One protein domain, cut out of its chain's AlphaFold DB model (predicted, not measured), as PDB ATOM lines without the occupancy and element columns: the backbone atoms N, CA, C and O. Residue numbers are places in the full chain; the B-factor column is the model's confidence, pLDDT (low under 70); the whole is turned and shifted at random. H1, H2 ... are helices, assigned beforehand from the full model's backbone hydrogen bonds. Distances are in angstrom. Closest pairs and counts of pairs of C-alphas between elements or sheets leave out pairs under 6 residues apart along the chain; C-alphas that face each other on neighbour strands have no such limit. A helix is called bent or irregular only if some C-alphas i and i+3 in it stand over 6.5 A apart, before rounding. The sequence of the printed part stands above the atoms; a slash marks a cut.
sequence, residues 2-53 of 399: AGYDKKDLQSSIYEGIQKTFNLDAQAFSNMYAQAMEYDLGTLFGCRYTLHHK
ATOM      1  N   ALA A   2       8.115  97.502 -48.219       30.91
ATOM      2  CA  ALA A   2       7.829  97.462 -46.785       30.91
ATOM      3  C   ALA A   2       8.566  98.657 -46.171       30.91
ATOM      4  O   ALA A   2       9.786  98.701 -46.279       30.91
ATOM      5  N   GLY A   3       7.852  99.650 -45.631       45.59
ATOM      6  CA  GLY A   3       8.506 100.812 -45.008       45.59
ATOM      7  C   GLY A   3       7.790 102.158 -45.111       45.59
ATOM      8  O   GLY A   3       8.272 103.114 -44.519       45.59
ATOM      9  N   TYR A   4       6.659 102.260 -45.815       56.06
ATOM     10  CA  TYR A   4       5.884 103.502 -45.820       56.06
ATOM     11  C   TYR A   4       5.320 103.783 -44.421       56.06
ATOM     12  O   TYR A   4       4.620 102.946 -43.841       56.06
ATOM     13  N   ASP A   5       5.661 104.946 -43.862       58.19
ATOM     14  CA  ASP A   5       5.118 105.395 -42.583       58.19
ATOM     15  C   ASP A   5       3.620 105.674 -42.763       58.19
ATOM     16  O   ASP A   5       3.213 106.442 -43.637       58.19
ATOM     17  N   LYS A   6       2.787 105.062 -41.917       55.31
ATOM     18  CA  LYS A   6       1.331 105.274 -41.905       55.31
ATOM     19  C   LYS A   6       0.940 106.713 -41.551       55.31
ATOM     20  O   LYS A   6      -0.227 107.069 -41.684       55.31
ATOM     21  N   LYS A   7       1.884 107.517 -41.053       57.41
ATOM     22  CA  LYS A   7       1.705 108.948 -40.784       57.41
ATOM     23  C   LYS A   7       1.946 109.834 -42.006       57.41
ATOM     24  O   LYS A   7       1.622 111.016 -41.941       57.41
ATOM     25  N   ASP A   8       2.487 109.291 -43.093       68.25
ATOM     26  CA  ASP A   8       2.666 110.030 -44.337       68.25
ATOM     27  C   ASP A   8       1.346 110.078 -45.126       68.25
ATOM     28  O   ASP A   8       0.736 109.047 -45.433       68.25
ATOM     29  N   LEU A   9       0.889 111.292 -45.442       70.25
ATOM     30  CA  LEU A   9      -0.360 111.525 -46.167       70.25
ATOM     31  C   LEU A   9      -0.342 110.805 -47.520       70.25
ATOM     32  O   LEU A   9      -1.355 110.218 -47.914       70.25
ATOM     33  N   GLN A  10       0.813 110.779 -48.190       77.62
ATOM     34  CA  GLN A  10       0.961 110.144 -49.496       77.62
ATOM     35  C   GLN A  10       0.749 108.626 -49.420       77.62
ATOM     36  O   GLN A  10       0.084 108.046 -50.283       77.62
ATOM     37  N   SER A  11       1.206 107.988 -48.338       77.56
ATOM     38  CA  SER A  11       0.974 106.564 -48.074       77.56
ATOM     39  C   SER A  11      -0.517 106.236 -48.007       77.56
ATOM     40  O   SER A  11      -0.961 105.249 -48.590       77.56
ATOM     41  N   SER A  12      -1.317 107.089 -47.356       80.38
ATOM     42  CA  SER A  12      -2.770 106.886 -47.252       80.38
ATOM     43  C   SER A  12      -3.482 106.982 -48.608       80.38
ATOM     44  O   SER A  12      -4.397 106.204 -48.888       80.38
ATOM     45  N   ILE A  13      -3.021 107.884 -49.481       85.25
ATOM     46  CA  ILE A  13      -3.525 108.028 -50.851       85.25
ATOM     47  C   ILE A  13      -3.189 106.771 -51.658       85.25
ATOM     48  O   ILE A  13      -4.065 106.209 -52.318       85.25
ATOM     49  N   TYR A  14      -1.949 106.282 -51.566       88.50
ATOM     50  CA  TYR A  14      -1.516 105.056 -52.238       88.50
ATOM     51  C   TYR A  14      -2.283 103.820 -51.760       88.50
ATOM     52  O   TYR A  14      -2.705 103.014 -52.589       88.50
ATOM     53  N   GLU A  15      -2.545 103.687 -50.457       87.56
ATOM     54  CA  GLU A  15      -3.414 102.629 -49.924       87.56
ATOM     55  C   GLU A  15      -4.851 102.734 -50.458       87.56
ATOM     56  O   GLU A  15      -5.495 101.716 -50.727       87.56
ATOM     57  N   GLY A  16      -5.371 103.955 -50.617       90.19
ATOM     58  CA  GLY A  16      -6.677 104.205 -51.225       90.19
ATOM     59  C   GLY A  16      -6.742 103.694 -52.663       90.19
ATOM     60  O   GLY A  16      -7.643 102.929 -53.002       90.19
ATOM     61  N   ILE A  17      -5.744 104.039 -53.481       89.38
ATOM     62  CA  ILE A  17      -5.655 103.596 -54.879       89.38
ATOM     63  C   ILE A  17      -5.512 102.070 -54.956       89.38
ATOM     64  O   ILE A  17      -6.229 101.428 -55.721       89.38
ATOM     65  N   GLN A  18      -4.657 101.470 -54.123       92.81
ATOM     66  CA  GLN A  18      -4.516 100.010 -54.030       92.81
ATOM     67  C   GLN A  18      -5.864  99.323 -53.790       92.81
ATOM     68  O   GLN A  18      -6.206  98.374 -54.493       92.81
ATOM     69  N   LYS A  19      -6.672  99.838 -52.853       93.75
ATOM     70  CA  LYS A  19      -8.019  99.313 -52.578       93.75
ATOM     71  C   LYS A  19      -8.967  99.508 -53.758       93.75
ATOM     72  O   LYS A  19      -9.693  98.579 -54.095       93.75
ATOM     73  N   THR A  20      -8.958 100.682 -54.391       95.50
ATOM     74  CA  THR A  20      -9.822 100.988 -55.543       95.50
ATOM     75  C   THR A  20      -9.574 100.048 -56.721       95.50
ATOM     76  O   THR A  20     -10.528  99.607 -57.355       95.50
ATOM     77  N   PHE A  21      -8.312  99.720 -56.997       93.19
ATOM     78  CA  PHE A  21      -7.930  98.866 -58.126       93.19
ATOM     79  C   PHE A  21      -7.699  97.397 -57.740       93.19
ATOM     80  O   PHE A  21      -7.346  96.596 -58.602       93.19
ATOM     81  N   ASN A  22      -7.918  97.030 -56.471       95.50
ATOM     82  CA  ASN A  22      -7.651  95.695 -55.930       95.50
ATOM     83  C   ASN A  22      -6.218  95.203 -56.235       95.50
ATOM     84  O   ASN A  22      -6.010  94.088 -56.716       95.50
ATOM     85  N   LEU A  23      -5.234  96.067 -55.980       92.94
ATOM     86  CA  LEU A  23      -3.812  95.812 -56.210       92.94
ATOM     87  C   LEU A  23      -3.090  95.590 -54.883       92.94
ATOM     88  O   LEU A  23      -3.341  96.301 -53.909       92.94
ATOM     89  N   ASP A  24      -2.142  94.655 -54.862       94.00
ATOM     90  CA  ASP A  24      -1.127  94.644 -53.811       94.00
ATOM     91  C   ASP A  24      -0.115  95.789 -54.011       94.00
ATOM     92  O   ASP A  24      -0.094  96.467 -55.044       94.00
ATOM     93  N   ALA A  25       0.739  96.019 -53.011       86.31
ATOM     94  CA  ALA A  25       1.703  97.115 -53.044       86.31
ATOM     95  C   ALA A  25       2.674  97.027 -54.236       86.31
ATOM     96  O   ALA A  25       3.011  98.052 -54.823       86.31
ATOM     97  N   GLN A  26       3.115  95.825 -54.621       90.12
ATOM     98  CA  GLN A  26       4.056  95.660 -55.729       90.12
ATOM     99  C   GLN A  26       3.369  95.885 -57.078       90.12
ATOM    100  O   GLN A  26       3.924  96.557 -57.947       90.12
ATOM    101  N   ALA A  27       2.156  95.366 -57.248       91.25
ATOM    102  CA  ALA A  27       1.350  95.586 -58.438       91.25
ATOM    103  C   ALA A  27       1.019  97.077 -58.612       91.25
ATOM    104  O   ALA A  27       1.181  97.617 -59.705       91.25
ATOM    105  N   PHE A  28       0.652  97.765 -57.525       92.94
ATOM    106  CA  PHE A  28       0.452  99.213 -57.527       92.94
ATOM    107  C   PHE A  28       1.734  99.973 -57.890       92.94
ATOM    108  O   PHE A  28       1.690 100.842 -58.756       92.94
ATOM    109  N   SER A  29       2.872  99.607 -57.291       90.31
ATOM    110  CA  SER A  29       4.191 100.172 -57.606       90.31
ATOM    111  C   SER A  29       4.495 100.146 -59.100       90.31
ATOM    112  O   SER A  29       4.840 101.167 -59.690       90.31
ATOM    113  N   ASN A  30       4.347  98.967 -59.707       91.69
ATOM    114  CA  ASN A  30       4.662  98.738 -61.111       91.69
ATOM    115  C   ASN A  30       3.690  99.498 -62.018       91.69
ATOM    116  O   ASN A  30       4.117 100.138 -62.974       91.69
ATOM    117  N   MET A  31       2.392  99.465 -61.698       93.25
ATOM    118  CA  MET A  31       1.372 100.195 -62.451       93.25
ATOM    119  C   MET A  31       1.615 101.710 -62.406       93.25
ATOM    120  O   MET A  31       1.537 102.376 -63.435       93.25
ATOM    121  N   TYR A  32       1.916 102.262 -61.227       89.88
ATOM    122  CA  TYR A  32       2.148 103.696 -61.062       89.88
ATOM    123  C   TYR A  32       3.423 104.144 -61.788       89.88
ATOM    124  O   TYR A  32       3.397 105.148 -62.494       89.88
ATOM    125  N   ALA A  33       4.510 103.369 -61.690       90.56
ATOM    126  CA  ALA A  33       5.741 103.634 -62.433       90.56
ATOM    127  C   ALA A  33       5.509 103.614 -63.951       90.56
ATOM    128  O   ALA A  33       5.920 104.544 -64.632       90.56
ATOM    129  N   GLN A  34       4.772 102.628 -64.471       91.50
ATOM    130  CA  GLN A  34       4.435 102.557 -65.896       91.50
ATOM    131  C   GLN A  34       3.611 103.768 -66.363       91.50
ATOM    132  O   GLN A  34       3.852 104.301 -67.447       91.50
ATOM    133  N   ALA A  35       2.644 104.219 -65.558       89.06
ATOM    134  CA  ALA A  35       1.849 105.405 -65.869       89.06
ATOM    135  C   ALA A  35       2.714 106.677 -65.898       89.06
ATOM    136  O   ALA A  35       2.598 107.473 -66.830       89.06
ATOM    137  N   MET A  36       3.617 106.831 -64.924       89.31
ATOM    138  CA  MET A  36       4.585 107.930 -64.891       89.31
ATOM    139  C   MET A  36       5.541 107.878 -66.082       89.31
ATOM    140  O   MET A  36       5.819 108.912 -66.684       89.31
ATOM    141  N   GLU A  37       6.021 106.689 -66.453       85.75
ATOM    142  CA  GLU A  37       6.929 106.535 -67.587       85.75
ATOM    143  C   GLU A  37       6.274 106.932 -68.909       85.75
ATOM    144  O   GLU A  37       6.890 107.600 -69.742       85.75
ATOM    145  N   TYR A  38       5.010 106.543 -69.086       78.56
ATOM    146  CA  TYR A  38       4.221 106.910 -70.252       78.56
ATOM    147  C   TYR A  38       3.982 108.423 -70.320       78.56
ATOM    148  O   TYR A  38       4.244 109.037 -71.355       78.56
ATOM    149  N   ASP A  39       3.517 109.035 -69.228       85.00
ATOM    150  CA  ASP A  39       3.203 110.467 -69.185       85.00
ATOM    151  C   ASP A  39       4.466 111.322 -69.367       85.00
ATOM    152  O   ASP A  39       4.588 112.093 -70.325       85.00
ATOM    153  N   LEU A  40       5.476 111.109 -68.519       83.38
ATOM    154  CA  LEU A  40       6.724 111.867 -68.580       83.38
ATOM    155  C   LEU A  40       7.521 111.563 -69.855       83.38
ATOM    156  O   LEU A  40       8.114 112.472 -70.431       83.38
ATOM    157  N   GLY A  41       7.498 110.321 -70.347       75.56
ATOM    158  CA  GLY A  41       8.102 109.949 -71.629       75.56
ATOM    159  C   GLY A  41       7.474 110.676 -72.805       75.56
ATOM    160  O   GLY A  41       8.198 111.194 -73.656       75.56
ATOM    161  N   THR A  42       6.150 110.800 -72.808       68.44
ATOM    162  CA  THR A  42       5.421 111.548 -73.837       68.44
ATOM    163  C   THR A  42       5.731 113.046 -73.767       68.44
ATOM    164  O   THR A  42       5.926 113.690 -74.797       68.44
ATOM    165  N   LEU A  43       5.811 113.617 -72.563       63.41
ATOM    166  CA  LEU A  43       6.004 115.058 -72.374       63.41
ATOM    167  C   LEU A  43       7.457 115.520 -72.535       63.41
ATOM    168  O   LEU A  43       7.708 116.633 -73.018       63.41
ATOM    169  N   PHE A  44       8.413 114.701 -72.098       75.06
ATOM    170  CA  PHE A  44       9.804 115.109 -71.902       75.06
ATOM    171  C   PHE A  44      10.811 114.283 -72.709       75.06
ATOM    172  O   PHE A  44      11.944 114.744 -72.881       75.06
ATOM    173  N   GLY A  45      10.421 113.127 -73.261       78.12
ATOM    174  CA  GLY A  45      11.318 112.246 -74.012       78.12
ATOM    175  C   GLY A  45      12.542 111.849 -73.181       78.12
ATOM    176  O   GLY A  45      12.428 111.553 -71.998       78.12
ATOM    177  N   CYS A  46      13.737 111.913 -73.772       79.25
ATOM    178  CA  CYS A  46      14.998 111.561 -73.103       79.25
ATOM    179  C   CYS A  46      15.485 112.583 -72.052       79.25
ATOM    180  O   CYS A  46      16.625 112.491 -71.603       79.25
ATOM    181  N   ARG A  47      14.675 113.587 -71.682       79.88
ATOM    182  CA  ARG A  47      15.040 114.598 -70.669       79.88
ATOM    183  C   ARG A  47      14.762 114.166 -69.231       79.88
ATOM    184  O   ARG A  47      15.077 114.916 -68.314       79.88
ATOM    185  N   TYR A  48      14.169 112.997 -69.030       86.81
ATOM    186  CA  TYR A  48      14.010 112.392 -67.717       86.81
ATOM    187  C   TYR A  48      14.372 110.906 -67.801       86.81
ATOM    188  O   TYR A  48      14.261 110.287 -68.861       86.81
ATOM    189  N   THR A  49      14.764 110.346 -66.663       89.50
ATOM    190  CA  THR A  49      14.917 108.906 -66.470       89.50
ATOM    191  C   THR A  49      14.243 108.559 -65.153       89.50
ATOM    192  O   THR A  49      14.610 109.114 -64.115       89.50
ATOM    193  N   LEU A  50      13.258 107.658 -65.172       91.31
ATOM    194  CA  LEU A  50      12.686 107.125 -63.937       91.31
ATOM    195  C   LEU A  50      13.579 106.002 -63.405       91.31
ATOM    196  O   LEU A  50      13.796 105.000 -64.079       91.31
ATOM    197  N   HIS A  51      14.051 106.137 -62.168       93.44
ATOM    198  CA  HIS A  51      14.687 105.038 -61.442       93.44
ATOM    199  C   HIS A  51      13.658 104.430 -60.480       93.44
ATOM    200  O   HIS A  51      13.510 104.884 -59.348       93.44
ATOM    201  N   HIS A  52      12.921 103.406 -60.927       92.69
ATOM    202  CA  HIS A  52      11.889 102.727 -60.127       92.69
ATOM    203  C   HIS A  52      12.500 101.800 -59.055       92.69
ATOM    204  O   HIS A  52      12.561 100.583 -59.217       92.69
ATOM    205  N   LYS A  53      13.017 102.388 -57.972       91.31
ATOM    206  CA  LYS A  53      13.628 101.713 -56.808       91.31
ATOM    207  C   LYS A  53      13.705 102.666 -55.612       91.31
ATOM    208  O   LYS A  53      13.300 103.822 -55.729       91.31
TER     209      LYS A  53
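What this domain is: This is residues 2 to 53 of the 399 residues of the protein "Hypothetical protein" of Polarella glacialis (UniProt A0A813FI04). Two helices make an open, T-like shape: the long H2 starts with residues 25 to 28 beside residues 17 to 18 of H1, partway along that helix, and runs away from it about perpendicular, kinks near residue 41 toward its far end, and residues 48 to 53 fold back from there. The 52 printed residues hold H1, then H2, with no named strand; the class is all helix. The whole is loose and elongated, radius of gyration of the C-alphas 12.7 A, spans 34 by 21 by 16 A.

How they stand to each other: Start at H2, residues 25 to 47, irregular, with C-alphas 43 and 46 9.7 A apart and a kink of 79 degrees near residue 41. Its residues 25 to 28 alone only just touch H1, residues 9 to 21, with 3 pairs of C-alphas within 8 A; the closest are Gln 18 and Phe 28, 6.1 A. Their lines are about perpendicular, 75 degrees. Every O i to N i+4 pair is within hydrogen-bond range in H1, and 17 of 19 in H2.

Where its parts are: Find C-alpha 25 at (1.703, 97.115, -53.044); H2 runs 28.2 A to C-alpha 47 at (15.040, 114.598, -70.669). H1 runs 19.0 A from C-alpha 9 at (-0.360, 111.525, -46.167).

The domain as a whole: The C-alphas farthest apart, Lys 7 and Cys 46, are 35.0 A apart. The printed part has no cut; the link from H1 to H2 is tight. Look for pLDDT under 70 at residues 2 to 8 and 42 to 43.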